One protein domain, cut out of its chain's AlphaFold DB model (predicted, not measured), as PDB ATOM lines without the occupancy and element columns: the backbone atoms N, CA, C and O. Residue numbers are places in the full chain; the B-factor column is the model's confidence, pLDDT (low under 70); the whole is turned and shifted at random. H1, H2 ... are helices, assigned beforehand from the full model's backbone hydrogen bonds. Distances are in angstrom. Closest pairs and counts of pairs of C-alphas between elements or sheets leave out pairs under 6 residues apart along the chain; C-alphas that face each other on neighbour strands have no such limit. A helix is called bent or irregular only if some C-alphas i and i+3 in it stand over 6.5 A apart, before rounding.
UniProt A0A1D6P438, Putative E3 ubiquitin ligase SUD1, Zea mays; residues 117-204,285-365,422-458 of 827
ATOM      1  N   GLN A 117       5.686  21.922  41.014       84.06
ATOM      2  CA  GLN A 117       6.479  21.068  40.124       84.06
ATOM      3  C   GLN A 117       6.730  19.685  40.735       84.06
ATOM      4  O   GLN A 117       6.610  18.679  40.036       84.06
ATOM      5  N   PHE A 118       7.024  19.621  42.036       81.88
ATOM      6  CA  PHE A 118       7.171  18.359  42.757       81.88
ATOM      7  C   PHE A 118       5.869  17.545  42.756       81.88
ATOM      8  O   PHE A 118       5.893  16.357  42.442       81.88
ATOM      9  N   ILE A 119       4.721  18.181  43.019       80.50
ATOM     10  CA  ILE A 119       3.405  17.523  42.980       80.50
ATOM     11  C   ILE A 119       3.095  17.000  41.574       80.50
ATOM     12  O   ILE A 119       2.657  15.859  41.434       80.50
ATOM     13  N   LEU A 120       3.341  17.795  40.528       86.25
ATOM     14  CA  LEU A 120       3.138  17.362  39.143       86.25
ATOM     15  C   LEU A 120       4.027  16.169  38.781       86.25
ATOM     16  O   LEU A 120       3.552  15.219  38.159       86.25
ATOM     17  N   ARG A 121       5.300  16.188  39.197       86.06
ATOM     18  CA  ARG A 121       6.215  15.059  39.009       86.06
ATOM     19  C   ARG A 121       5.719  13.819  39.743       86.06
ATOM     20  O   ARG A 121       5.659  12.756  39.136       86.06
ATOM     21  N   LEU A 122       5.328  13.950  41.009       83.50
ATOM     22  CA  LEU A 122       4.799  12.840  41.799       83.50
ATOM     23  C   LEU A 122       3.537  12.253  41.151       83.50
ATOM     24  O   LEU A 122       3.432  11.040  41.006       83.50
ATOM     25  N   ALA A 123       2.611  13.101  40.702       84.88
ATOM     26  CA  ALA A 123       1.411  12.667  39.995       84.88
ATOM     27  C   ALA A 123       1.751  11.925  38.691       84.88
ATOM     28  O   ALA A 123       1.145  10.895  38.395       84.88
ATOM     29  N   PHE A 124       2.745  12.407  37.938       88.81
ATOM     30  CA  PHE A 124       3.224  11.743  36.726       88.81
ATOM     31  C   PHE A 124       3.834  10.367  37.026       88.81
ATOM     32  O   PHE A 124       3.419   9.379  36.423       88.81
ATOM     33  N   VAL A 125       4.747  10.286  38.000       87.81
ATOM     34  CA  VAL A 125       5.366   9.033  38.468       87.81
ATOM     35  C   VAL A 125       4.286   8.033  38.887       87.81
ATOM     36  O   VAL A 125       4.237   6.918  38.370       87.81
ATOM     37  N   LEU A 126       3.360   8.440  39.760       85.25
ATOM     38  CA  LEU A 126       2.273   7.576  40.224       85.25
ATOM     39  C   LEU A 126       1.366   7.121  39.076       85.25
ATOM     40  O   LEU A 126       0.980   5.955  39.033       85.25
ATOM     41  N   SER A 127       1.057   7.996  38.116       88.69
ATOM     42  CA  SER A 127       0.268   7.622  36.938       88.69
ATOM     43  C   SER A 127       0.984   6.581  36.074       88.69
ATOM     44  O   SER A 127       0.341   5.654  35.583       88.69
ATOM     45  N   VAL A 128       2.300   6.707  35.877       90.12
ATOM     46  CA  VAL A 128       3.082   5.735  35.099       90.12
ATOM     47  C   VAL A 128       3.072   4.367  35.786       90.12
ATOM     48  O   VAL A 128       2.693   3.374  35.163       90.12
ATOM     49  N   TRP A 129       3.401   4.320  37.078       87.81
ATOM     50  CA  TRP A 129       3.563   3.064  37.815       87.81
ATOM     51  C   TRP A 129       2.250   2.387  38.221       87.81
ATOM     52  O   TRP A 129       2.159   1.165  38.161       87.81
ATOM     53  N   LEU A 130       1.232   3.149  38.630       84.50
ATOM     54  CA  LEU A 130      -0.013   2.586  39.172       84.50
ATOM     55  C   LEU A 130      -1.128   2.456  38.137       84.50
ATOM     56  O   LEU A 130      -2.036   1.657  38.346       84.50
ATOM     57  N   MET A 131      -1.068   3.216  37.038       84.94
ATOM     58  CA  MET A 131      -2.103   3.184  36.002       84.94
ATOM     59  C   MET A 131      -1.572   2.645  34.674       84.94
ATOM     60  O   MET A 131      -2.077   1.639  34.179       84.94
ATOM     61  N   ILE A 132      -0.543   3.271  34.096       88.12
ATOM     62  CA  ILE A 132      -0.084   2.953  32.733       88.12
ATOM     63  C   ILE A 132       0.531   1.551  32.660       88.12
ATOM     64  O   ILE A 132       0.114   0.757  31.816       88.12
ATOM     65  N   ILE A 133       1.481   1.218  33.540       89.44
ATOM     66  CA  ILE A 133       2.148  -0.092  33.517       89.44
ATOM     67  C   ILE A 133       1.151  -1.243  33.757       89.44
ATOM     68  O   ILE A 133       1.107  -2.156  32.924       89.44
ATOM     69  N   PRO A 134       0.312  -1.219  34.812       90.69
ATOM     70  CA  PRO A 134      -0.721  -2.228  35.039       90.69
ATOM     71  C   PRO A 134      -1.694  -2.369  33.872       90.69
ATOM     72  O   PRO A 134      -1.972  -3.484  33.427       90.69
ATOM     73  N   PHE A 135      -2.169  -1.245  33.330       88.69
ATOM     74  CA  PHE A 135      -3.080  -1.238  32.193       88.69
ATOM     75  C   PHE A 135      -2.444  -1.898  30.967       88.69
ATOM     76  O   PHE A 135      -3.010  -2.844  30.421       88.69
ATOM     77  N   ILE A 136      -1.244  -1.468  30.564       88.44
ATOM     78  CA  ILE A 136      -0.544  -2.048  29.411       88.44
ATOM     79  C   ILE A 136      -0.260  -3.536  29.652       88.44
ATOM     80  O   ILE A 136      -0.498  -4.345  28.761       88.44
ATOM     81  N   THR A 137       0.166  -3.923  30.857       88.69
ATOM     82  CA  THR A 137       0.447  -5.327  31.209       88.69
ATOM     83  C   THR A 137      -0.806  -6.202  31.087       88.69
ATOM     84  O   THR A 137      -0.756  -7.284  30.497       88.69
ATOM     85  N   TYR A 138      -1.957  -5.721  31.567       88.44
ATOM     86  CA  TYR A 138      -3.237  -6.413  31.406       88.44
ATOM     87  C   TYR A 138      -3.660  -6.526  29.942       88.44
ATOM     88  O   TYR A 138      -4.116  -7.583  29.501       88.44
ATOM     89  N   TRP A 139      -3.491  -5.450  29.175       85.81
ATOM     90  CA  TRP A 139      -3.802  -5.446  27.750       85.81
ATOM     91  C   TRP A 139      -2.901  -6.397  26.970       85.81
ATOM     92  O   TRP A 139      -3.413  -7.123  26.124       85.81
ATOM     93  N   ILE A 140      -1.607  -6.481  27.290       85.56
ATOM     94  CA  ILE A 140      -0.701  -7.485  26.718       85.56
ATOM     95  C   ILE A 140      -1.224  -8.892  27.023       85.56
ATOM     96  O   ILE A 140      -1.389  -9.683  26.098       85.56
ATOM     97  N   TRP A 141      -1.558  -9.196  28.281       84.75
ATOM     98  CA  TRP A 141      -2.128 -10.494  28.666       84.75
ATOM     99  C   TRP A 141      -3.441 -10.819  27.944       84.75
ATOM    100  O   TRP A 141      -3.663 -11.944  27.502       84.75
ATOM    101  N   ARG A 142      -4.326  -9.836  27.789       80.56
ATOM    102  CA  ARG A 142      -5.588 -10.043  27.083       80.56
ATOM    103  C   ARG A 142      -5.340 -10.262  25.589       80.56
ATOM    104  O   ARG A 142      -5.942 -11.159  25.008       80.56
ATOM    105  N   LEU A 143      -4.437  -9.493  24.977       79.69
ATOM    106  CA  LEU A 143      -4.084  -9.603  23.559       79.69
ATOM    107  C   LEU A 143      -3.371 -10.918  23.220       79.69
ATOM    108  O   LEU A 143      -3.594 -11.437  22.128       79.69
ATOM    109  N   THR A 144      -2.584 -11.501  24.131       76.44
ATOM    110  CA  THR A 144      -1.949 -12.814  23.899       76.44
ATOM    111  C   THR A 144      -2.960 -13.958  23.791       76.44
ATOM    112  O   THR A 144      -2.655 -14.978  23.173       76.44
ATOM    113  N   LEU A 145      -4.172 -13.790  24.330       73.38
ATOM    114  CA  LEU A 145      -5.253 -14.780  24.268       73.38
ATOM    115  C   LEU A 145      -6.224 -14.556  23.092       73.38
ATOM    116  O   LEU A 145      -7.051 -15.422  22.799       73.38
ATOM    117  N   VAL A 146      -6.133 -13.424  22.380       75.56
ATOM    118  CA  VAL A 146      -7.056 -13.100  21.282       75.56
ATOM    119  C   VAL A 146      -6.771 -13.945  20.034       75.56
ATOM    120  O   VAL A 146      -5.636 -14.121  19.597       75.56
ATOM    121  N   ARG A 147      -7.844 -14.451  19.406       66.00
ATOM    122  CA  ARG A 147      -7.781 -15.330  18.227       66.00
ATOM    123  C   ARG A 147      -7.641 -14.588  16.890       66.00
ATOM    124  O   ARG A 147      -7.191 -15.211  15.929       66.00
ATOM    125  N   SER A 148      -8.034 -13.310  16.797       68.12
ATOM    126  CA  SER A 148      -7.958 -12.511  15.559       68.12
ATOM    127  C   SER A 148      -7.813 -11.000  15.805       68.12
ATOM    128  O   SER A 148      -8.373 -10.455  16.754       68.12
ATOM    129  N   ILE A 149      -7.130 -10.294  14.896       67.62
ATOM    130  CA  ILE A 149      -6.933  -8.829  14.969       67.62
ATOM    131  C   ILE A 149      -8.280  -8.073  14.964       67.62
ATOM    132  O   ILE A 149      -8.437  -7.067  15.655       67.62
ATOM    133  N   GLY A 150      -9.290  -8.588  14.250       69.25
ATOM    134  CA  GLY A 150     -10.629  -7.987  14.201       69.25
ATOM    135  C   GLY A 150     -11.416  -8.086  15.517       69.25
ATOM    136  O   GLY A 150     -12.255  -7.231  15.800       69.25
ATOM    137  N   GLU A 151     -11.137  -9.094  16.343       74.50
ATOM    138  CA  GLU A 151     -11.722  -9.249  17.680       74.50
ATOM    139  C   GLU A 151     -11.036  -8.327  18.696       74.50
ATOM    140  O   GLU A 151     -11.718  -7.676  19.490       74.50
ATOM    141  N   ALA A 152      -9.712  -8.160  18.588       68.56
ATOM    142  CA  ALA A 152      -8.945  -7.212  19.400       68.56
ATOM    143  C   ALA A 152      -9.451  -5.768  19.237       68.56
ATOM    144  O   ALA A 152      -9.665  -5.067  20.226       68.56
ATOM    145  N   GLN A 153      -9.717  -5.336  17.999       74.44
ATOM    146  CA  GLN A 153     -10.208  -3.981  17.728       74.44
ATOM    147  C   GLN A 153     -11.606  -3.731  18.324       74.44
ATOM    148  O   GLN A 153     -11.872  -2.650  18.850       74.44
ATOM    149  N   ARG A 154     -12.503  -4.729  18.286       74.31
ATOM    150  CA  ARG A 154     -13.840  -4.617  18.901       74.31
ATOM    151  C   ARG A 154     -13.769  -4.568  20.425       74.31
ATOM    152  O   ARG A 154     -14.495  -3.784  21.033       74.31
ATOM    153  N   LEU A 155     -12.882  -5.360  21.028       72.81
ATOM    154  CA  LEU A 155     -12.646  -5.344  22.471       72.81
ATOM    155  C   LEU A 155     -12.097  -3.988  22.932       72.81
ATOM    156  O   LEU A 155     -12.614  -3.434  23.902       72.81
ATOM    157  N   PHE A 156     -11.145  -3.407  22.193       75.44
ATOM    158  CA  PHE A 156     -10.596  -2.073  22.472       75.44
ATOM    159  C   PHE A 156     -11.663  -0.977  22.488       75.44
ATOM    160  O   PHE A 156     -11.772  -0.231  23.458       75.44
ATOM    161  N   LEU A 157     -12.518  -0.930  21.466       71.06
ATOM    162  CA  LEU A 157     -13.571   0.086  21.382       71.06
ATOM    163  C   LEU A 157     -14.649  -0.070  22.469       71.06
ATOM    164  O   LEU A 157     -15.234   0.924  22.893       71.06
ATOM    165  N   SER A 158     -14.897  -1.293  22.949       71.50
ATOM    166  CA  SER A 158     -15.889  -1.553  24.005       71.50
ATOM    167  C   SER A 158     -15.423  -1.173  25.417       71.50
ATOM    168  O   SER A 158     -16.252  -0.884  26.278       71.50
ATOM    169  N   HIS A 159     -14.109  -1.140  25.653       71.12
ATOM    170  CA  HIS A 159     -13.507  -0.930  26.975       71.12
ATOM    171  C   HIS A 159     -13.055   0.517  27.239       71.12
ATOM    172  O   HIS A 159     -12.461   0.796  28.273       71.12
ATOM    173  N   ILE A 160     -13.389   1.467  26.357       73.88
ATOM    174  CA  ILE A 160     -12.976   2.878  26.487       73.88
ATOM    175  C   ILE A 160     -13.748   3.667  27.572       73.88
ATOM    176  O   ILE A 160     -13.508   4.853  27.784       73.88
ATOM    177  N   SER A 161     -14.686   3.019  28.275       77.75
ATOM    178  CA  SER A 161     -15.444   3.606  29.388       77.75
ATOM    179  C   SER A 161     -14.606   3.678  30.670       77.75
ATOM    180  O   SER A 161     -13.957   2.703  31.044       77.75
ATOM    181  N   ALA A 162     -14.683   4.796  31.402       73.44
ATOM    182  CA  ALA A 162     -13.881   5.050  32.607       73.44
ATOM    183  C   ALA A 162     -14.006   3.958  33.692       73.44
ATOM    184  O   ALA A 162     -13.018   3.599  34.328       73.44
ATOM    185  N   GLN A 163     -15.201   3.388  33.872       75.12
ATOM    186  CA  GLN A 163     -15.443   2.319  34.854       75.12
ATOM    187  C   GLN A 163     -14.754   1.002  34.461       75.12
ATOM    188  O   GLN A 163     -14.252   0.274  35.317       75.12
ATOM    189  N   LEU A 164     -14.692   0.712  33.158       75.81
ATOM    190  CA  LEU A 164     -14.011  -0.473  32.637       75.81
ATOM    191  C   LEU A 164     -12.491  -0.301  32.685       75.81
ATOM    192  O   LEU A 164     -11.807  -1.232  33.095       75.81
ATOM    193  N   ILE A 165     -11.976   0.894  32.377       77.50
ATOM    194  CA  ILE A 165     -10.542   1.209  32.480       77.50
ATOM    195  C   ILE A 165     -10.044   1.024  33.920       77.50
ATOM    196  O   ILE A 165      -8.988   0.428  34.131       77.50
ATOM    197  N   LEU A 166     -10.809   1.483  34.918       76.19
ATOM    198  CA  LEU A 166     -10.447   1.310  36.328       76.19
ATOM    199  C   LEU A 166     -10.426  -0.171  36.732       76.19
ATOM    200  O   LEU A 166      -9.481  -0.623  37.377       76.19
ATOM    201  N   SER A 167     -11.436  -0.938  36.312       76.81
ATOM    202  CA  SER A 167     -11.473  -2.387  36.538       76.81
ATOM    203  C   SER A 167     -10.282  -3.090  35.877       76.81
ATOM    204  O   SER A 167      -9.614  -3.893  36.526       76.81
ATOM    205  N   ASP A 168      -9.974  -2.785  34.617       82.00
ATOM    206  CA  ASP A 168      -8.842  -3.379  33.894       82.00
ATOM    207  C   ASP A 168      -7.500  -3.044  34.563       82.00
ATOM    208  O   ASP A 168      -6.626  -3.903  34.665       82.00
ATOM    209  N   CYS A 169      -7.358  -1.825  35.087       83.75
ATOM    210  CA  CYS A 169      -6.168  -1.400  35.812       83.75
ATOM    211  C   CYS A 169      -5.962  -2.186  37.117       83.75
ATOM    212  O   CYS A 169      -4.842  -2.601  37.411       83.75
ATOM    213  N   LEU A 170      -7.033  -2.453  37.875       81.25
ATOM    214  CA  LEU A 170      -6.964  -3.267  39.095       81.25
ATOM    215  C   LEU A 170      -6.533  -4.711  38.797       81.25
ATOM    216  O   LEU A 170      -5.677  -5.260  39.491       81.25
ATOM    217  N   HIS A 171      -7.084  -5.315  37.739       81.50
ATOM    218  CA  HIS A 171      -6.668  -6.653  37.302       81.50
ATOM    219  C   HIS A 171      -5.219  -6.655  36.801       81.50
ATOM    220  O   HIS A 171      -4.466  -7.585  37.090       81.50
ATOM    221  N   GLY A 172      -4.815  -5.600  36.091       87.12
ATOM    222  CA  GLY A 172      -3.437  -5.384  35.673       87.12
ATOM    223  C   GLY A 172      -2.468  -5.259  36.833       87.12
ATOM    224  O   GLY A 172      -1.388  -5.835  36.772       87.12
ATOM    225  N   PHE A 173      -2.870  -4.583  37.910       83.56
ATOM    226  CA  PHE A 173      -2.032  -4.391  39.089       83.56
ATOM    227  C   PHE A 173      -1.796  -5.721  39.805       83.56
ATOM    228  O   PHE A 173      -0.661  -6.057  40.151       83.56
ATOM    229  N   LEU A 174      -2.858  -6.519  39.959       81.75
ATOM    230  CA  LEU A 174      -2.759  -7.872  40.499       81.75
ATOM    231  C   LEU A 174      -1.832  -8.742  39.639       81.75
ATOM    232  O   LEU A 174      -0.973  -9.442  40.171       81.75
ATOM    233  N   LEU A 175      -1.972  -8.666  38.312       84.81
ATOM    234  CA  LEU A 175      -1.133  -9.410  37.378       84.81
ATOM    235  C   LEU A 175       0.340  -8.981  37.468       84.81
ATOM    236  O   LEU A 175       1.206  -9.843  37.595       84.81
ATOM    237  N   SER A 176       0.637  -7.678  37.458       85.38
ATOM    238  CA  SER A 176       2.008  -7.174  37.595       85.38
ATOM    239  C   SER A 176       2.624  -7.541  38.944       85.38
ATOM    240  O   SER A 176       3.788  -7.926  38.987       85.38
ATOM    241  N   ALA A 177       1.848  -7.503  40.033       79.00
ATOM    242  CA  ALA A 177       2.323  -7.919  41.351       79.00
ATOM    243  C   ALA A 177       2.697  -9.410  41.375       79.00
ATOM    244  O   ALA A 177       3.745  -9.770  41.903       79.00
ATOM    245  N   ILE A 178       1.884 -10.274  40.753       79.88
ATOM    246  CA  ILE A 178       2.195 -11.704  40.615       79.88
ATOM    247  C   ILE A 178       3.471 -11.908  39.789       79.88
ATOM    248  O   ILE A 178       4.330 -12.688  40.193       79.88
ATOM    249  N   ILE A 179       3.626 -11.197  38.667       82.88
ATOM    250  CA  ILE A 179       4.827 -11.284  37.818       82.88
ATOM    251  C   ILE A 179       6.079 -10.876  38.609       82.88
ATOM    252  O   ILE A 179       7.054 -11.625  38.627       82.88
ATOM    253  N   VAL A 180       6.037  -9.746  39.322       78.62
ATOM    254  CA  VAL A 180       7.150  -9.271  40.161       78.62
ATOM    255  C   VAL A 180       7.489 -10.279  41.260       78.62
ATOM    256  O   VAL A 180       8.663 -10.568  41.467       78.62
ATOM    257  N   LEU A 181       6.491 -10.871  41.924       71.81
ATOM    258  CA  LEU A 181       6.719 -11.913  42.933       71.81
ATOM    259  C   LEU A 181       7.401 -13.154  42.346       71.81
ATOM    260  O   LEU A 181       8.278 -13.726  42.990       71.81
ATOM    261  N   ILE A 182       7.025 -13.562  41.130       75.19
ATOM    262  CA  ILE A 182       7.665 -14.688  40.438       75.19
ATOM    263  C   ILE A 182       9.111 -14.340  40.071       75.19
ATOM    264  O   ILE A 182       9.994 -15.167  40.289       75.19
ATOM    265  N   PHE A 183       9.375 -13.133  39.559       73.62
ATOM    266  CA  PHE A 183      10.734 -12.685  39.244       73.62
ATOM    267  C   PHE A 183      11.618 -12.611  40.487       73.62
ATOM    268  O   PHE A 183      12.695 -13.198  40.478       73.62
ATOM    269  N   LEU A 184      11.143 -11.979  41.563       69.69
ATOM    270  CA  LEU A 184      11.865 -11.900  42.835       69.69
ATOM    271  C   LEU A 184      12.104 -13.285  43.448       69.69
ATOM    272  O   LEU A 184      13.172 -13.539  43.991       69.69
ATOM    273  N   GLY A 185      11.132 -14.197  43.342       64.31
ATOM    274  CA  GLY A 185      11.306 -15.580  43.786       64.31
ATOM    275  C   GLY A 185      12.313 -16.358  42.935       64.31
ATOM    276  O   GLY A 185      13.040 -17.204  43.451       64.31
ATOM    277  N   ALA A 186      12.384 -16.079  41.631       65.62
ATOM    278  CA  ALA A 186      13.345 -16.707  40.730       65.62
ATOM    279  C   ALA A 186      14.771 -16.172  40.938       65.62
ATOM    280  O   ALA A 186      15.714 -16.966  40.917       65.62
ATOM    281  N   THR A 187      14.939 -14.861  41.151       64.31
ATOM    282  CA  THR A 187      16.244 -14.261  41.469       64.31
ATOM    283  C   THR A 187      16.720 -14.704  42.848       64.31
ATOM    284  O   THR A 187      17.840 -15.190  42.957       64.31
ATOM    285  N   SER A 188      15.853 -14.699  43.867       58.31
ATOM    286  CA  SER A 188      16.239 -15.164  45.205       58.31
ATOM    287  C   SER A 188      16.609 -16.651  45.231       58.31
ATOM    288  O   SER A 188      17.560 -17.042  45.910       58.31
ATOM    289  N   LEU A 189      15.909 -17.491  44.456       59.47
ATOM    290  CA  LEU A 189      16.275 -18.897  44.284       59.47
ATOM    291  C   LEU A 189      17.617 -19.045  43.556       59.47
ATOM    292  O   LEU A 189      18.416 -19.902  43.933       59.47
ATOM    293  N   ARG A 190      17.875 -18.229  42.526       64.50
ATOM    294  CA  ARG A 190      19.155 -18.224  41.804       64.50
ATOM    295  C   ARG A 190      20.308 -17.874  42.743       64.50
ATOM    296  O   ARG A 190      21.279 -18.625  42.771       64.50
ATOM    297  N   ASP A 191      20.176 -16.808  43.526       62.59
ATOM    298  CA  ASP A 191      21.212 -16.363  44.464       62.59
ATOM    299  C   ASP A 191      21.455 -17.398  45.563       62.59
ATOM    300  O   ASP A 191      22.597 -17.714  45.898       62.59
ATOM    301  N   TYR A 192      20.387 -18.034  46.051       60.28
ATOM    302  CA  TYR A 192      20.500 -19.148  46.987       60.28
ATOM    303  C   TYR A 192      21.259 -20.344  46.387       60.28
ATOM    304  O   TYR A 192      22.129 -20.918  47.042       60.28
ATOM    305  N   ILE A 193      20.968 -20.715  45.132       59.19
ATOM    306  CA  ILE A 193      21.673 -21.799  44.431       59.19
ATOM    307  C   ILE A 193      23.141 -21.429  44.174       59.19
ATOM    308  O   ILE A 193      24.005 -22.300  44.305       59.19
ATOM    309  N   ARG A 194      23.434 -20.167  43.828       63.53
ATOM    310  CA  ARG A 194      24.801 -19.656  43.626       63.53
ATOM    311  C   ARG A 194      25.618 -19.809  44.913       63.53
ATOM    312  O   ARG A 194      26.650 -20.476  44.885       63.53
ATOM    313  N   HIS A 195      25.080 -19.366  46.050       63.78
ATOM    314  CA  HIS A 195      25.712 -19.560  47.359       63.78
ATOM    315  C   HIS A 195      25.884 -21.034  47.754       63.78
ATOM    316  O   HIS A 195      26.913 -21.414  48.314       63.78
ATOM    317  N   LEU A 196      24.913 -21.901  47.441       57.97
ATOM    318  CA  LEU A 196      25.057 -23.338  47.698       57.97
ATOM    319  C   LEU A 196      26.180 -23.969  46.859       57.97
ATOM    320  O   LEU A 196      26.882 -24.862  47.332       57.97
ATOM    321  N   ARG A 197      26.346 -23.522  45.607       57.44
ATOM    322  CA  ARG A 197      27.403 -24.002  44.709       57.44
ATOM    323  C   ARG A 197      28.785 -23.536  45.167       57.44
ATOM    324  O   ARG A 197      29.721 -24.326  45.090       57.44
ATOM    325  N   GLU A 198      28.904 -22.314  45.681       63.47
ATOM    326  CA  GLU A 198      30.142 -21.798  46.286       63.47
ATOM    327  C   GLU A 198      30.564 -22.618  47.515       63.47
ATOM    328  O   GLU A 198      31.732 -22.984  47.642       63.47
ATOM    329  N   LEU A 199      29.606 -22.996  48.371       55.53
ATOM    330  CA  LEU A 199      29.854 -23.876  49.520       55.53
ATOM    331  C   LEU A 199      30.257 -25.299  49.092       55.53
ATOM    332  O   LEU A 199      31.182 -25.869  49.663       55.53
ATOM    333  N   GLY A 200      29.612 -25.858  48.063       51.00
ATOM    334  CA  GLY A 200      29.940 -27.191  47.538       51.00
ATOM    335  C   GLY A 200      31.252 -27.262  46.740       51.00
ATOM    336  O   GLY A 200      31.871 -28.324  46.677       51.00
ATOM    337  N   GLY A 201      31.701 -26.150  46.147       48.88
ATOM    338  CA  GLY A 201      32.988 -26.062  45.445       48.88
ATOM    339  C   GLY A 201      34.189 -26.179  46.388       48.88
ATOM    340  O   GLY A 201      35.182 -26.817  46.045       48.88
ATOM    341  N   HIS A 202      34.061 -25.664  47.613       46.94
ATOM    342  CA  HIS A 202      35.128 -25.712  48.617       46.94
ATOM    343  C   HIS A 202      35.419 -27.132  49.142       46.94
ATOM    344  O   HIS A 202      36.549 -27.423  49.541       46.94
ATOM    345  N   ASP A 203      34.432 -28.033  49.103       42.66
ATOM    346  CA  ASP A 203      34.608 -29.438  49.493       42.66
ATOM    347  C   ASP A 203      35.217 -30.289  48.363       42.66
ATOM    348  O   ASP A 203      35.981 -31.217  48.636       42.66
ATOM    349  N   ALA A 204      34.960 -29.947  47.094       45.19
ATOM    350  CA  ALA A 204      35.536 -30.650  45.944       45.19
ATOM    351  C   ALA A 204      37.043 -30.372  45.776       45.19
ATOM    352  O   ALA A 204      37.806 -31.284  45.459       45.19
ATOM    353  N   PRO A 285      20.062   4.400  43.824       62.03
ATOM    354  CA  PRO A 285      19.107   4.837  44.826       62.03
ATOM    355  C   PRO A 285      17.668   4.614  44.333       62.03
ATOM    356  O   PRO A 285      17.322   4.919  43.189       62.03
ATOM    357  N   PHE A 286      16.808   4.045  45.186       62.97
ATOM    358  CA  PHE A 286      15.433   3.673  44.812       62.97
ATOM    359  C   PHE A 286      14.628   4.860  44.248       62.97
ATOM    360  O   PHE A 286      13.767   4.691  43.385       62.97
ATOM    361  N   ASP A 287      14.918   6.073  44.709       61.78
ATOM    362  CA  ASP A 287      14.344   7.329  44.229       61.78
ATOM    363  C   ASP A 287      14.741   7.685  42.787       61.78
ATOM    364  O   ASP A 287      13.932   8.288  42.074       61.78
ATOM    365  N   GLU A 288      15.914   7.262  42.321       74.06
ATOM    366  CA  GLU A 288      16.335   7.382  40.924       74.06
ATOM    367  C   GLU A 288      15.657   6.312  40.056       74.06
ATOM    368  O   GLU A 288      15.125   6.624  38.989       74.06
ATOM    369  N   LEU A 289      15.540   5.078  40.566       72.81
ATOM    370  CA  LEU A 289      14.852   3.983  39.873       72.81
ATOM    371  C   LEU A 289      13.359   4.281  39.643       72.81
ATOM    372  O   LEU A 289      12.827   4.070  38.550       72.81
ATOM    373  N   VAL A 290      12.686   4.818  40.665       75.69
ATOM    374  CA  VAL A 290      11.276   5.233  40.591       75.69
ATOM    375  C   VAL A 290      11.103   6.537  39.804       75.69
ATOM    376  O   VAL A 290       9.989   6.829  39.369       75.69
ATOM    377  N   GLY A 291      12.174   7.307  39.575       74.50
ATOM    378  CA  GLY A 291      12.157   8.558  38.808       74.50
ATOM    379  C   GLY A 291      11.730   9.799  39.604       74.50
ATOM    380  O   GLY A 291      11.293  10.801  39.021       74.50
ATOM    381  N   MET A 292      11.826   9.749  40.938       71.19
ATOM    382  CA  MET A 292      11.576  10.906  41.805       71.19
ATOM    383  C   MET A 292      12.678  11.963  41.671       71.19
ATOM    384  O   MET A 292      12.377  13.158  41.738       71.19
ATOM    385  N   GLN A 293      13.916  11.538  41.409       70.38
ATOM    386  CA  GLN A 293      15.079  12.405  41.234       70.38
ATOM    387  C   GLN A 293      15.586  12.345  39.778       70.38
ATOM    388  O   GLN A 293      15.483  11.318  39.117       70.38
ATOM    389  N   GLY A 294      16.068  13.473  39.237       75.50
ATOM    390  CA  GLY A 294      16.647  13.538  37.884       75.50
ATOM    391  C   GLY A 294      15.672  13.833  36.722       75.50
ATOM    392  O   GLY A 294      14.500  14.188  36.926       75.50
ATOM    393  N   PRO A 295      16.149  13.794  35.463       81.00
ATOM    394  CA  PRO A 295      15.331  14.063  34.281       81.00
ATOM    395  C   PRO A 295      14.279  12.966  34.041       81.00
ATOM    396  O   PRO A 295      14.514  11.787  34.274       81.00
ATOM    397  N   VAL A 296      13.109  13.354  33.516       82.00
ATOM    398  CA  VAL A 296      11.947  12.460  33.296       82.00
ATOM    399  C   VAL A 296      12.250  11.309  32.320       82.00
ATOM    400  O   VAL A 296      11.541  10.307  32.299       82.00
ATOM    401  N   PHE A 297      13.319  11.419  31.531       83.38
ATOM    402  CA  PHE A 297      13.745  10.382  30.594       83.38
ATOM    403  C   PHE A 297      14.120   9.060  31.282       83.38
ATOM    404  O   PHE A 297      13.716   8.018  30.775       83.38
ATOM    405  N   HIS A 298      14.765   9.088  32.458       80.19
ATOM    406  CA  HIS A 298      15.107   7.860  33.195       80.19
ATOM    407  C   HIS A 298      13.863   7.098  33.659       80.19
ATOM    408  O   HIS A 298      13.800   5.881  33.541       80.19
ATOM    409  N   LEU A 299      12.823   7.813  34.107       85.31
ATOM    410  CA  LEU A 299      11.542   7.193  34.453       85.31
ATOM    411  C   LEU A 299      10.938   6.455  33.254       85.31
ATOM    412  O   LEU A 299      10.425   5.350  33.403       85.31
ATOM    413  N   VAL A 300      10.963   7.077  32.072       86.94
ATOM    414  CA  VAL A 300      10.405   6.474  30.854       86.94
ATOM    415  C   VAL A 300      11.223   5.256  30.436       86.94
ATOM    416  O   VAL A 300      10.640   4.234  30.090       86.94
ATOM    417  N   GLU A 301      12.548   5.340  30.507       86.44
ATOM    418  CA  GLU A 301      13.447   4.220  30.240       86.44
ATOM    419  C   GLU A 301      13.168   3.041  31.183       86.44
ATOM    420  O   GLU A 301      12.861   1.945  30.711       86.44
ATOM    421  N   ASN A 302      13.128   3.286  32.496       83.25
ATOM    422  CA  ASN A 302      12.823   2.273  33.511       83.25
ATOM    423  C   ASN A 302      11.410   1.687  33.343       83.25
ATOM    424  O   ASN A 302      11.191   0.485  33.487       83.25
ATOM    425  N   ALA A 303      10.424   2.514  32.992       87.50
ATOM    426  CA  ALA A 303       9.075   2.033  32.713       87.50
ATOM    427  C   ALA A 303       9.040   1.131  31.467       87.50
ATOM    428  O   ALA A 303       8.341   0.116  31.461       87.50
ATOM    429  N   ILE A 304       9.798   1.470  30.419       87.31
ATOM    430  CA  ILE A 304       9.902   0.662  29.199       87.31
ATOM    431  C   ILE A 304      10.603  -0.668  29.487       87.31
ATOM    432  O   ILE A 304      10.136  -1.692  28.993       87.31
ATOM    433  N   THR A 305      11.670  -0.692  30.290       82.38
ATOM    434  CA  THR A 305      12.364  -1.945  30.636       82.38
ATOM    435  C   THR A 305      11.465  -2.882  31.442       82.38
ATOM    436  O   THR A 305      11.384  -4.068  31.116       82.38
ATOM    437  N   VAL A 306      10.705  -2.359  32.412       85.19
ATOM    438  CA  VAL A 306       9.706  -3.136  33.172       85.19
ATOM    439  C   VAL A 306       8.570  -3.631  32.273       85.19
ATOM    440  O   VAL A 306       8.137  -4.779  32.376       85.19
ATOM    441  N   LEU A 307       8.080  -2.802  31.351       87.38
ATOM    442  CA  LEU A 307       7.065  -3.233  30.388       87.38
ATOM    443  C   LEU A 307       7.596  -4.305  29.435       87.38
ATOM    444  O   LEU A 307       6.878  -5.259  29.133       87.38
ATOM    445  N   ALA A 308       8.840  -4.175  28.978       85.00
ATOM    446  CA  ALA A 308       9.488  -5.150  28.116       85.00
ATOM    447  C   ALA A 308       9.684  -6.487  28.843       85.00
ATOM    448  O   ALA A 308       9.350  -7.531  28.281       85.00
ATOM    449  N   SER A 309      10.143  -6.476  30.098       82.94
ATOM    450  CA  SER A 309      10.300  -7.699  30.893       82.94
ATOM    451  C   SER A 309       8.951  -8.375  31.172       82.94
ATOM    452  O   SER A 309       8.824  -9.584  30.959       82.94
ATOM    453  N   ASN A 310       7.911  -7.608  31.520       87.62
ATOM    454  CA  ASN A 310       6.544  -8.117  31.671       87.62
ATOM    455  C   ASN A 310       6.008  -8.715  30.361       87.62
ATOM    456  O   ASN A 310       5.403  -9.789  30.368       87.62
ATOM    457  N   ALA A 311       6.243  -8.051  29.226       86.75
ATOM    458  CA  ALA A 311       5.824  -8.542  27.918       86.75
ATOM    459  C   ALA A 311       6.521  -9.861  27.561       86.75
ATOM    460  O   ALA A 311       5.851 -10.823  27.188       86.75
ATOM    461  N   ILE A 312       7.847  -9.931  27.722       84.19
ATOM    462  CA  ILE A 312       8.638 -11.144  27.473       84.19
ATOM    463  C   ILE A 312       8.150 -12.284  28.370       84.19
ATOM    464  O   ILE A 312       7.913 -13.387  27.875       84.19
ATOM    465  N   PHE A 313       7.925 -12.017  29.658       85.50
ATOM    466  CA  PHE A 313       7.402 -13.005  30.597       85.50
ATOM    467  C   PHE A 313       6.048 -13.560  30.142       85.50
ATOM    468  O   PHE A 313       5.876 -14.773  30.046       85.50
ATOM    469  N   LEU A 314       5.097 -12.690  29.792       86.19
ATOM    470  CA  LEU A 314       3.776 -13.107  29.317       86.19
ATOM    471  C   LEU A 314       3.850 -13.868  27.984       86.19
ATOM    472  O   LEU A 314       3.092 -14.818  27.775       86.19
ATOM    473  N   ILE A 315       4.774 -13.503  27.093       83.75
ATOM    474  CA  ILE A 315       4.993 -14.221  25.834       83.75
ATOM    475  C   ILE A 315       5.506 -15.641  26.107       83.75
ATOM    476  O   ILE A 315       4.938 -16.614  25.610       83.75
ATOM    477  N   VAL A 316       6.553 -15.779  26.919       81.62
ATOM    478  CA  VAL A 316       7.185 -17.077  27.197       81.62
ATOM    479  C   VAL A 316       6.264 -17.969  28.024       81.62
ATOM    480  O   VAL A 316       6.073 -19.137  27.693       81.62
ATOM    481  N   VAL A 317       5.678 -17.423  29.089       83.19
ATOM    482  CA  VAL A 317       4.904 -18.210  30.048       83.19
ATOM    483  C   VAL A 317       3.501 -18.477  29.534       83.19
ATOM    484  O   VAL A 317       3.020 -19.575  29.752       83.19
ATOM    485  N   ILE A 318       2.832 -17.554  28.839       84.56
ATOM    486  CA  ILE A 318       1.411 -17.723  28.483       84.56
ATOM    487  C   ILE A 318       1.230 -17.964  26.985       84.56
ATOM    488  O   ILE A 318       0.601 -18.949  26.596       84.56
ATOM    489  N   PHE A 319       1.791 -17.105  26.130       83.88
ATOM    490  CA  PHE A 319       1.545 -17.176  24.686       83.88
ATOM    491  C   PHE A 319       2.126 -18.439  24.033       83.88
ATOM    492  O   PHE A 319       1.451 -19.061  23.207       83.88
ATOM    493  N   VAL A 320       3.349 -18.843  24.395       84.00
ATOM    494  CA  VAL A 320       3.997 -20.036  23.822       84.00
ATOM    495  C   VAL A 320       3.224 -21.320  24.162       84.00
ATOM    496  O   VAL A 320       2.841 -22.026  23.222       84.00
ATOM    497  N   PRO A 321       2.900 -21.625  25.438       85.81
ATOM    498  CA  PRO A 321       2.091 -22.797  25.762       85.81
ATOM    499  C   PRO A 321       0.701 -22.725  25.139       85.81
ATOM    500  O   PRO A 321       0.239 -23.711  24.574       85.81
ATOM    501  N   PHE A 322       0.050 -21.560  25.151       83.25
ATOM    502  CA  PHE A 322      -1.268 -21.405  24.541       83.25
ATOM    503  C   PHE A 322      -1.252 -21.710  23.034       83.25
ATOM    504  O   PHE A 322      -2.095 -22.457  22.533       83.25
ATOM    505  N   SER A 323      -0.255 -21.194  22.312       80.88
ATOM    506  CA  SER A 323      -0.082 -21.438  20.876       80.88
ATOM    507  C   SER A 323       0.195 -22.911  20.581       80.88
ATOM    508  O   SER A 323      -0.435 -23.489  19.692       80.88
ATOM    509  N   LEU A 324       1.077 -23.548  21.360       82.81
ATOM    510  CA  LEU A 324       1.351 -24.981  21.247       82.81
ATOM    511  C   LEU A 324       0.103 -25.817  21.540       82.81
ATOM    512  O   LEU A 324      -0.219 -26.712  20.766       82.81
ATOM    513  N   GLY A 325      -0.649 -25.484  22.590       83.44
ATOM    514  CA  GLY A 325      -1.904 -26.145  22.935       83.44
ATOM    515  C   GLY A 325      -2.929 -26.079  21.803       83.44
ATOM    516  O   GLY A 325      -3.535 -27.093  21.462       83.44
ATOM    517  N   ARG A 326      -3.066 -24.924  21.137       81.56
ATOM    518  CA  ARG A 326      -3.938 -24.779  19.957       81.56
ATOM    519  C   ARG A 326      -3.490 -25.644  18.787       81.56
ATOM    520  O   ARG A 326      -4.332 -26.277  18.153       81.56
ATOM    521  N   ILE A 327      -2.192 -25.653  18.493       82.38
ATOM    522  CA  ILE A 327      -1.616 -26.461  17.413       82.38
ATOM    523  C   ILE A 327      -1.851 -27.950  17.701       82.38
ATOM    524  O   ILE A 327      -2.341 -28.673  16.836       82.38
ATOM    525  N   VAL A 328      -1.581 -28.393  18.931       81.31
ATOM    526  CA  VAL A 328      -1.796 -29.774  19.377       81.31
ATOM    527  C   VAL A 328      -3.272 -30.153  19.283       81.31
ATOM    528  O   VAL A 328      -3.589 -31.177  18.689       81.31
ATOM    529  N   LEU A 329      -4.190 -29.324  19.786       80.75
ATOM    530  CA  LEU A 329      -5.630 -29.585  19.690       80.75
ATOM    531  C   LEU A 329      -6.130 -29.605  18.240       80.75
ATOM    532  O   LEU A 329      -6.975 -30.433  17.908       80.75
ATOM    533  N   TYR A 330      -5.593 -28.748  17.364       82.56
ATOM    534  CA  TYR A 330      -5.908 -28.764  15.934       82.56
ATOM    535  C   TYR A 330      -5.480 -30.084  15.283       82.56
ATOM    536  O   TYR A 330      -6.290 -30.727  14.615       82.56
ATOM    537  N   TYR A 331      -4.244 -30.531  15.525       78.44
ATOM    538  CA  TYR A 331      -3.753 -31.799  14.988       78.44
ATOM    539  C   TYR A 331      -4.436 -33.014  15.612       78.44
ATOM    540  O   TYR A 331      -4.719 -33.964  14.890       78.44
ATOM    541  N   LEU A 332      -4.762 -32.986  16.906       73.62
ATOM    542  CA  LEU A 332      -5.555 -34.031  17.553       73.62
ATOM    543  C   LEU A 332      -6.956 -34.095  16.942       73.62
ATOM    544  O   LEU A 332      -7.400 -35.171  16.560       73.62
ATOM    545  N   SER A 333      -7.632 -32.956  16.772       75.38
ATOM    546  CA  SER A 333      -8.952 -32.894  16.134       75.38
ATOM    547  C   SER A 333      -8.909 -33.377  14.682       75.38
ATOM    548  O   SER A 333      -9.820 -34.079  14.241       75.38
ATOM    549  N   TRP A 334      -7.860 -33.024  13.938       77.56
ATOM    550  CA  TRP A 334      -7.639 -33.499  12.574       77.56
ATOM    551  C   TRP A 334      -7.371 -35.008  12.543       77.56
ATOM    552  O   TRP A 334      -8.007 -35.723  11.774       77.56
ATOM    553  N   PHE A 335      -6.518 -35.511  13.437       65.25
ATOM    554  CA  PHE A 335      -6.208 -36.932  13.573       65.25
ATOM    555  C   PHE A 335      -7.449 -37.748  13.940       65.25
ATOM    556  O   PHE A 335      -7.725 -38.747  13.290       65.25
ATOM    557  N   PHE A 336      -8.252 -37.296  14.906       60.44
ATOM    558  CA  PHE A 336      -9.505 -37.953  15.283       60.44
ATOM    559  C   PHE A 336     -10.578 -37.876  14.188       60.44
ATOM    560  O   PHE A 336     -11.368 -38.808  14.055       60.44
ATOM    561  N   SER A 337     -10.583 -36.818  13.371       64.19
ATOM    562  CA  SER A 337     -11.477 -36.714  12.206       64.19
ATOM    563  C   SER A 337     -11.025 -37.603  11.042       64.19
ATOM    564  O   SER A 337     -11.859 -38.098  10.291       64.19
ATOM    565  N   SER A 338      -9.715 -37.830  10.899       61.44
ATOM    566  CA  SER A 338      -9.137 -38.683   9.855       61.44
ATOM    567  C   SER A 338      -9.080 -40.166  10.259       61.44
ATOM    568  O   SER A 338      -9.086 -41.038   9.394       61.44
ATOM    569  N   ALA A 339      -9.062 -40.459  11.563       50.34
ATOM    570  CA  ALA A 339      -9.069 -41.794  12.159       50.34
ATOM    571  C   ALA A 339     -10.492 -42.247  12.538       50.34
ATOM    572  O   ALA A 339     -10.738 -42.767  13.628       50.34
ATOM    573  N   SER A 340     -11.465 -42.079  11.642       50.94
ATOM    574  CA  SER A 340     -12.748 -42.767  11.772       50.94
ATOM    575  C   SER A 340     -12.577 -44.242  11.375       50.94
ATOM    576  O   SER A 340     -12.668 -44.569  10.194       50.94
ATOM    577  N   THR A 341     -12.244 -45.106  12.347       56.31
ATOM    578  CA  THR A 341     -12.492 -46.574  12.481       56.31
ATOM    579  C   THR A 341     -11.521 -47.174  13.531       56.31
ATOM    580  O   THR A 341     -10.610 -46.497  14.003       56.31
ATOM    581  N   PRO A 342     -11.691 -48.442  13.951       54.03
ATOM    582  CA  PRO A 342     -12.027 -48.916  15.306       54.03
ATOM    583  C   PRO A 342     -10.958 -48.737  16.424       54.03
ATOM    584  O   PRO A 342     -11.121 -49.287  17.513       54.03
ATOM    585  N   MET A 343      -9.870 -47.985  16.216       44.84
ATOM    586  CA  MET A 343      -8.815 -47.779  17.228       44.84
ATOM    587  C   MET A 343      -9.222 -46.832  18.368       44.84
ATOM    588  O   MET A 343      -8.736 -46.977  19.488       44.84
ATOM    589  N   LEU A 344     -10.166 -45.919  18.121       50.66
ATOM    590  CA  LEU A 344     -10.651 -44.942  19.107       50.66
ATOM    591  C   LEU A 344     -11.369 -45.619  20.295       50.66
ATOM    592  O   LEU A 344     -11.230 -45.189  21.439       50.66
ATOM    593  N   ALA A 345     -12.025 -46.763  20.055       52.19
ATOM    594  CA  ALA A 345     -12.679 -47.565  21.094       52.19
ATOM    595  C   ALA A 345     -11.692 -48.249  22.064       52.19
ATOM    596  O   ALA A 345     -12.077 -48.608  23.172       52.19
ATOM    597  N   LYS A 346     -10.412 -48.409  21.683       50.28
ATOM    598  CA  LYS A 346      -9.367 -48.979  22.556       50.28
ATOM    599  C   LYS A 346      -8.616 -47.938  23.394       50.28
ATOM    600  O   LYS A 346      -7.972 -48.327  24.362       50.28
ATOM    601  N   MET A 347      -8.692 -46.645  23.058       41.75
ATOM    602  CA  MET A 347      -7.993 -45.567  23.784       41.75
ATOM    603  C   MET A 347      -8.843 -44.862  24.856       41.75
ATOM    604  O   MET A 347      -8.274 -44.305  25.791       41.75
ATOM    605  N   MET A 348     -10.177 -44.944  24.786       50.03
ATOM    606  CA  MET A 348     -11.097 -44.390  25.800       50.03
ATOM    607  C   MET A 348     -10.800 -44.774  27.270       50.03
ATOM    608  O   MET A 348     -10.885 -43.893  28.126       50.03
ATOM    609  N   PRO A 349     -10.407 -46.019  27.618       51.59
ATOM    610  CA  PRO A 349     -10.150 -46.361  29.021       51.59
ATOM    611  C   PRO A 349      -8.868 -45.725  29.593       51.59
ATOM    612  O   PRO A 349      -8.736 -45.610  30.812       51.59
ATOM    613  N   PHE A 350      -7.934 -45.266  28.750       42.31
ATOM    614  CA  PHE A 350      -6.704 -44.596  29.202       42.31
ATOM    615  C   PHE A 350      -6.928 -43.127  29.579       42.31
ATOM    616  O   PHE A 350      -6.271 -42.604  30.477       42.31
ATOM    617  N   THR A 351      -7.876 -42.453  28.927       45.47
ATOM    618  CA  THR A 351      -8.215 -41.065  29.261       45.47
ATOM    619  C   THR A 351      -9.021 -40.975  30.554       45.47
ATOM    620  O   THR A 351      -8.775 -40.074  31.351       45.47
ATOM    621  N   GLU A 352      -9.924 -41.928  30.816       46.47
ATOM    622  CA  GLU A 352     -10.673 -41.961  32.082       46.47
ATOM    623  C   GLU A 352      -9.778 -42.287  33.285       46.47
ATOM    624  O   GLU A 352      -9.917 -41.669  34.342       46.47
ATOM    625  N   THR A 353      -8.803 -43.185  33.118       49.19
ATOM    626  CA  THR A 353      -7.831 -43.514  34.177       49.19
ATOM    627  C   THR A 353      -6.873 -42.359  34.468       49.19
ATOM    628  O   THR A 353      -6.607 -42.071  35.631       49.19
ATOM    629  N   ALA A 354      -6.407 -41.624  33.452       40.12
ATOM    630  CA  ALA A 354      -5.571 -40.438  33.662       40.12
ATOM    631  C   ALA A 354      -6.318 -39.306  34.397       40.12
ATOM    632  O   ALA A 354      -5.752 -38.654  35.277       40.12
ATOM    633  N   ILE A 355      -7.603 -39.099  34.076       49.69
ATOM    634  CA  ILE A 355      -8.448 -38.103  34.750       49.69
ATOM    635  C   ILE A 355      -8.742 -38.521  36.199       49.69
ATOM    636  O   ILE A 355      -8.717 -37.662  37.081       49.69
ATOM    637  N   SER A 356      -8.958 -39.814  36.483       46.81
ATOM    638  CA  SER A 356      -9.161 -40.287  37.862       46.81
ATOM    639  C   SER A 356      -7.906 -40.087  38.719       46.81
ATOM    640  O   SER A 356      -8.003 -39.549  39.819       46.81
ATOM    641  N   ILE A 357      -6.722 -40.410  38.182       48.25
ATOM    642  CA  ILE A 357      -5.436 -40.231  38.875       48.25
ATOM    643  C   ILE A 357      -5.176 -38.749  39.179       48.25
ATOM    644  O   ILE A 357      -4.741 -38.413  40.283       48.25
ATOM    645  N   ALA A 358      -5.477 -37.845  38.243       41.22
ATOM    646  CA  ALA A 358      -5.349 -36.405  38.468       41.22
ATOM    647  C   ALA A 358      -6.289 -35.909  39.584       41.22
ATOM    648  O   ALA A 358      -5.874 -35.122  40.439       41.22
ATOM    649  N   ASN A 359      -7.527 -36.413  39.623       51.03
ATOM    650  CA  ASN A 359      -8.502 -36.070  40.658       51.03
ATOM    651  C   ASN A 359      -8.078 -36.587  42.045       51.03
ATOM    652  O   ASN A 359      -8.188 -35.865  43.038       51.03
ATOM    653  N   ASP A 360      -7.537 -37.805  42.114       47.22
ATOM    654  CA  ASP A 360      -7.051 -38.405  43.359       47.22
ATOM    655  C   ASP A 360      -5.786 -37.701  43.881       47.22
ATOM    656  O   ASP A 360      -5.652 -37.464  45.084       47.22
ATOM    657  N   THR A 361      -4.895 -37.272  42.979       43.75
ATOM    658  CA  THR A 361      -3.677 -36.519  43.328       43.75
ATOM    659  C   THR A 361      -4.018 -35.127  43.867       43.75
ATOM    660  O   THR A 361      -3.472 -34.710  44.891       43.75
ATOM    661  N   LEU A 362      -4.980 -34.431  43.247       45.28
ATOM    662  CA  LEU A 362      -5.478 -33.135  43.721       45.28
ATOM    663  C   LEU A 362      -6.131 -33.255  45.108       45.28
ATOM    664  O   LEU A 362      -5.909 -32.418  45.983       45.28
ATOM    665  N   LYS A 363      -6.900 -34.324  45.331       47.59
ATOM    666  CA  LYS A 363      -7.552 -34.612  46.616       47.59
ATOM    667  C   LYS A 363      -6.537 -34.940  47.715       47.59
ATOM    668  O   LYS A 363      -6.716 -34.520  48.857       47.59
ATOM    669  N   SER A 364      -5.457 -35.640  47.367       49.66
ATOM    670  CA  SER A 364      -4.344 -35.925  48.277       49.66
ATOM    671  C   SER A 364      -3.578 -34.649  48.653       49.66
ATOM    672  O   SER A 364      -3.365 -34.389  49.836       49.66
ATOM    673  N   ALA A 365      -3.272 -33.785  47.678       40.78
ATOM    674  CA  ALA A 365      -2.640 -32.487  47.926       40.78
ATOM    675  C   ALA A 365      -3.497 -31.582  48.833       40.78
ATOM    676  O   ALA A 365      -2.978 -30.953  49.753       40.78
ATOM    677  N   LEU A 422     -13.279 -21.338  29.904       52.16
ATOM    678  CA  LEU A 422     -13.018 -22.774  30.071       52.16
ATOM    679  C   LEU A 422     -12.284 -23.384  28.864       52.16
ATOM    680  O   LEU A 422     -11.451 -24.277  29.030       52.16
ATOM    681  N   SER A 423     -12.546 -22.891  27.649       67.56
ATOM    682  CA  SER A 423     -11.849 -23.349  26.439       67.56
ATOM    683  C   SER A 423     -10.405 -22.839  26.359       67.56
ATOM    684  O   SER A 423      -9.519 -23.548  25.877       67.56
ATOM    685  N   ASP A 424     -10.138 -21.642  26.881       75.12
ATOM    686  CA  ASP A 424      -8.805 -21.043  26.834       75.12
ATOM    687  C   ASP A 424      -7.892 -21.636  27.920       75.12
ATOM    688  O   ASP A 424      -6.735 -21.959  27.643       75.12
ATOM    689  N   LEU A 425      -8.433 -21.906  29.117       74.00
ATOM    690  CA  LEU A 425      -7.710 -22.585  30.197       74.00
ATOM    691  C   LEU A 425      -7.330 -24.029  29.830       74.00
ATOM    692  O   LEU A 425      -6.206 -24.462  30.085       74.00
ATOM    693  N   THR A 426      -8.245 -24.773  29.205       74.94
ATOM    694  CA  THR A 426      -7.969 -26.146  28.746       74.94
ATOM    695  C   THR A 426      -6.928 -26.170  27.630       74.94
ATOM    696  O   THR A 426      -6.028 -27.007  27.650       74.94
ATOM    697  N   THR A 427      -6.986 -25.211  26.703       81.44
ATOM    698  CA  THR A 427      -5.972 -25.038  25.653       81.44
ATOM    699  C   THR A 427      -4.591 -24.756  26.249       81.44
ATOM    700  O   THR A 427      -3.611 -25.394  25.860       81.44
ATOM    701  N   LEU A 428      -4.511 -23.847  27.224       82.44
ATOM    702  CA  LEU A 428      -3.268 -23.522  27.919       82.44
ATOM    703  C   LEU A 428      -2.697 -24.743  28.663       82.44
ATOM    704  O   LEU A 428      -1.510 -25.041  28.536       82.44
ATOM    705  N   ALA A 429      -3.543 -25.490  29.380       77.88
ATOM    706  CA  ALA A 429      -3.141 -26.697  30.102       77.88
ATOM    707  C   ALA A 429      -2.571 -27.778  29.167       77.88
ATOM    708  O   ALA A 429      -1.516 -28.341  29.453       77.88
ATOM    709  N   VAL A 430      -3.212 -28.029  28.018       83.50
ATOM    710  CA  VAL A 430      -2.706 -28.974  27.004       83.50
ATOM    711  C   VAL A 430      -1.338 -28.538  26.473       83.50
ATOM    712  O   VAL A 430      -0.450 -29.374  26.302       83.50
ATOM    713  N   GLY A 431      -1.143 -27.234  26.268       85.00
ATOM    714  CA  GLY A 431       0.141 -26.656  25.885       85.00
ATOM    715  C   GLY A 431       1.259 -26.936  26.884       85.00
ATOM    716  O   GLY A 431       2.320 -27.430  26.503       85.00
ATOM    717  N   TYR A 432       1.013 -26.682  28.172       79.81
ATOM    718  CA  TYR A 432       1.990 -26.977  29.224       79.81
ATOM    719  C   TYR A 432       2.281 -28.469  29.362       79.81
ATOM    720  O   TYR A 432       3.442 -28.844  29.509       79.81
ATOM    721  N   MET A 433       1.259 -29.324  29.266       80.00
ATOM    722  CA  MET A 433       1.447 -30.776  29.292       80.00
ATOM    723  C   MET A 433       2.337 -31.242  28.134       80.00
ATOM    724  O   MET A 433       3.223 -32.068  28.333       80.00
ATOM    725  N   PHE A 434       2.162 -30.669  26.940       82.69
ATOM    726  CA  PHE A 434       3.008 -30.968  25.787       82.69
ATOM    727  C   PHE A 434       4.462 -30.517  25.993       82.69
ATOM    728  O   PHE A 434       5.381 -31.299  25.749       82.69
ATOM    729  N   ILE A 435       4.683 -29.297  26.498       80.44
ATOM    730  CA  ILE A 435       6.028 -28.799  26.834       80.44
ATOM    731  C   ILE A 435       6.691 -29.707  27.878       80.44
ATOM    732  O   ILE A 435       7.837 -30.113  27.701       80.44
ATOM    733  N   PHE A 436       5.967 -30.078  28.935       76.00
ATOM    734  CA  PHE A 436       6.467 -30.968  29.980       76.00
ATOM    735  C   PHE A 436       6.869 -32.341  29.423       76.00
ATOM    736  O   PHE A 436       7.956 -32.838  29.720       76.00
ATOM    737  N   CYS A 437       6.049 -32.926  28.543       77.12
ATOM    738  CA  CYS A 437       6.395 -34.166  27.852       77.12
ATOM    739  C   CYS A 437       7.658 -34.022  26.990       77.12
ATOM    740  O   CYS A 437       8.504 -34.914  27.022       77.12
ATOM    741  N   LEU A 438       7.829 -32.914  26.258       79.00
ATOM    742  CA  LEU A 438       9.044 -32.662  25.476       79.00
ATOM    743  C   LEU A 438      10.292 -32.549  26.359       79.00
ATOM    744  O   LEU A 438      11.329 -33.108  26.011       79.00
ATOM    745  N   VAL A 439      10.192 -31.881  27.512       75.75
ATOM    746  CA  VAL A 439      11.296 -31.773  28.477       75.75
ATOM    747  C   VAL A 439      11.665 -33.147  29.039       75.75
ATOM    748  O   VAL A 439      12.844 -33.501  29.063       75.75
ATOM    749  N   LEU A 440      10.680 -33.963  29.425       72.12
ATOM    750  CA  LEU A 440      10.926 -35.330  29.892       72.12
ATOM    751  C   LEU A 440      11.546 -36.216  28.806       72.12
ATOM    752  O   LEU A 440      12.455 -36.988  29.098       72.12
ATOM    753  N   LEU A 441      11.095 -36.087  27.556       76.44
ATOM    754  CA  LEU A 441      11.680 -36.802  26.422       76.44
ATOM    755  C   LEU A 441      13.112 -36.343  26.143       76.44
ATOM    756  O   LEU A 441      13.972 -37.181  25.886       76.44
ATOM    757  N   TYR A 442      13.396 -35.044  26.243       76.94
ATOM    758  CA  TYR A 442      14.743 -34.498  26.093       76.94
ATOM    759  C   TYR A 442      15.681 -35.029  27.184       76.94
ATOM    760  O   TYR A 442      16.716 -35.612  26.861       76.94
ATOM    761  N   ILE A 443      15.285 -34.940  28.459       72.12
ATOM    762  CA  ILE A 443      16.055 -35.476  29.591       72.12
ATOM    763  C   ILE A 443      16.225 -36.995  29.462       72.12
ATOM    764  O   ILE A 443      17.325 -37.509  29.653       72.12
ATOM    765  N   GLY A 444      15.166 -37.717  29.085       69.75
ATOM    766  CA  GLY A 444      15.202 -39.159  28.846       69.75
ATOM    767  C   GLY A 444      16.127 -39.541  27.690       69.75
ATOM    768  O   GLY A 444      16.886 -40.500  27.803       69.75
ATOM    769  N   SER A 445      16.135 -38.761  26.606       68.81
ATOM    770  CA  SER A 445      17.033 -38.967  25.467       68.81
ATOM    771  C   SER A 445      18.491 -38.675  25.822       68.81
ATOM    772  O   SER A 445      19.364 -39.448  25.445       68.81
ATOM    773  N   LEU A 446      18.760 -37.639  26.622       68.44
ATOM    774  CA  LEU A 446      20.080 -37.339  27.184       68.44
ATOM    775  C   LEU A 446      20.566 -38.461  28.104       68.44
ATOM    776  O   LEU A 446      21.713 -38.892  28.005       68.44
ATOM    777  N   ALA A 447      19.686 -38.952  28.975       64.00
ATOM    778  CA  ALA A 447      19.954 -40.071  29.864       64.00
ATOM    779  C   ALA A 447      20.266 -41.350  29.067       64.00
ATOM    780  O   ALA A 447      21.231 -42.046  29.378       64.00
ATOM    781  N   LEU A 448      19.516 -41.619  27.994       67.50
ATOM    782  CA  LEU A 448      19.732 -42.759  27.103       67.50
ATOM    783  C   LEU A 448      21.022 -42.620  26.279       67.50
ATOM    784  O   LEU A 448      21.748 -43.597  26.115       67.50
ATOM    785  N   LEU A 449      21.341 -41.415  25.797       70.06
ATOM    786  CA  LEU A 449      22.571 -41.127  25.055       70.06
ATOM    787  C   LEU A 449      23.814 -41.310  25.941       70.06
ATOM    788  O   LEU A 449      24.826 -41.839  25.488       70.06
ATOM    789  N   ARG A 450      23.723 -40.910  27.216       64.62
ATOM    790  CA  ARG A 450      24.779 -41.105  28.224       64.62
ATOM    791  C   ARG A 450      24.893 -42.564  28.662       64.62
ATOM    792  O   ARG A 450      26.004 -43.072  28.772       64.62
ATOM    793  N   TYR A 451      23.764 -43.265  28.797       64.81
ATOM    794  CA  TYR A 451      23.740 -44.715  29.016       64.81
ATOM    795  C   TYR A 451      24.424 -45.471  27.868       64.81
ATOM    796  O   TYR A 451      25.263 -46.334  28.107       64.81
ATOM    797  N   ALA A 452      24.131 -45.091  26.621       68.38
ATOM    798  CA  ALA A 452      24.750 -45.675  25.436       68.38
ATOM    799  C   ALA A 452      26.261 -45.381  25.327       68.38
ATOM    800  O   ALA A 452      26.978 -46.161  24.704       68.38
ATOM    801  N   ARG A 453      26.761 -44.298  25.948       70.19
ATOM    802  CA  ARG A 453      28.203 -43.987  26.055       70.19
ATOM    803  C   ARG A 453      28.921 -44.691  27.211       70.19
ATOM    804  O   ARG A 453      30.140 -44.600  27.288       70.19
ATOM    805  N   GLY A 454      28.210 -45.404  28.088       53.22
ATOM    806  CA  GLY A 454      28.817 -46.154  29.195       53.22
ATOM    807  C   GLY A 454      29.339 -45.297  30.356       53.22
ATOM    808  O   GLY A 454      30.044 -45.810  31.226       53.22
ATOM    809  N   GLU A 455      28.992 -44.010  30.410       55.50
ATOM    810  CA  GLU A 455      29.323 -43.135  31.537       55.50
ATOM    811  C   GLU A 455      28.438 -43.486  32.744       55.50
ATOM    812  O   GLU A 455      27.217 -43.623  32.630       55.50
ATOM    813  N   ARG A 456      29.043 -43.662  33.929       47.44
ATOM    814  CA  ARG A 456      28.283 -43.935  35.159       47.44
ATOM    815  C   ARG A 456      27.373 -42.741  35.452       47.44
ATOM    816  O   ARG A 456      27.854 -41.616  35.531       47.44
ATOM    817  N   PHE A 457      26.078 -42.997  35.654       51.12
ATOM    818  CA  PHE A 457      25.108 -42.004  36.127       51.12
ATOM    819  C   PHE A 457      25.586 -41.404  37.459       51.12
ATOM    820  O   PHE A 457      25.359 -41.975  38.525       51.12
ATOM    821  N   THR A 458      26.267 -40.261  37.424       48.25
ATOM    822  CA  THR A 458      26.596 -39.503  38.629       48.25
ATOM    823  C   THR A 458      25.315 -38.837  39.132       48.25
ATOM    824  O   THR A 458      24.776 -37.901  38.543       48.25
TER     825      THR A 458
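What this domain is: This is residues 117 to 204, 285 to 365 and 422 to 458 of the 827 residues of the protein "Putative E3 ubiquitin ligase SUD1" of Zea mays (UniProt A0A1D6P438). A long, gently bent helix, H5, makes the long axis, with H1 beside its arm H5a; two long helices cross this pair, H3 over H1b and H7 over H5b. Residues 184 to 204 of H3 and 436 to 446 of H7 stick out, and beyond the tight link at the end of H5b the chain folds back as H6, an arm whose residues 345 to 365 stand free. The printed part has 206 residues with seven named helices, H1 to H7 in chain order, and no named strand: all helix. It is loose, with a radius of gyration of the C-alphas of 23.9 A, spanning 74 by 60 by 33 A.

Where its parts are: H5, residues 296 to 338, is by its hydrogen bonds one helix but bent, C-alphas 317 and 320 being 6.6 A apart; H5a, 296 to 317, is 31.6 A long and H5b, 320 to 338, 26.7 A. H1, residues 117 to 144, is likewise one helix by its hydrogen bonds but bent, C-alphas 130 and 133 being 6.6 A apart; its arms are H1a, 117 to 130, and H1b, 133 to 144, and H1a begins with C-alpha 117 at (6.479, 21.068, 40.124). H3, 162 to 204, is 62.4 A long; H7, 422 to 452, is 44.4 A, ending at (24.750, -45.675, 25.436). H2 is 149 to 158, H4 286 to 289, and H6 344 to 365, 32.4 A long and irregular, with C-alphas 346 and 349 7.0 A apart.

How they stand to each other: H5 is the hub, touching four other helices. H5a touches H1b at a shallow tilt of 30 degrees, the same way, closest C-alphas Trp 141 and Leu 314, 6.5 A. With residues 424 to 435 alone, H7 touches H5b, about perpendicular at 87 degrees, closest C-alphas Gly 325 and Gly 431, 3.6 A. With residues 165 to 176 alone, H3 touches H1b at 90 degrees, about perpendicular, closest C-alphas Pro 134 and Gly 172, 4.2 A. H4 touches H5a, closest C-alphas Leu 289 and Asn 302, 6.9 A. H2 is close to but not clearly touching H1b, closest C-alphas Leu 143 and Ala 152, 6.8 A. H6 touches no helix. Every O i to N i+4 pair is within hydrogen-bond range in H1a, H1b, H5a, H5b and H7, but 5 of 6 in H2, 36 of 39 in H3 and 14 of 18 in H6; H4 is too short for one.

The domain as a whole: The C-alphas farthest apart, Gln 117 and Pro 342, are 76.5 A apart. Cuts leave 39.1 A between C-alphas 204 and 285 and 22.8 A between 365 and 422. Of the links printed whole, none is long. Mean pLDDT of the printed part is 71.7, with 75 residues under 70, among them 184 to 204 and 335 to 365.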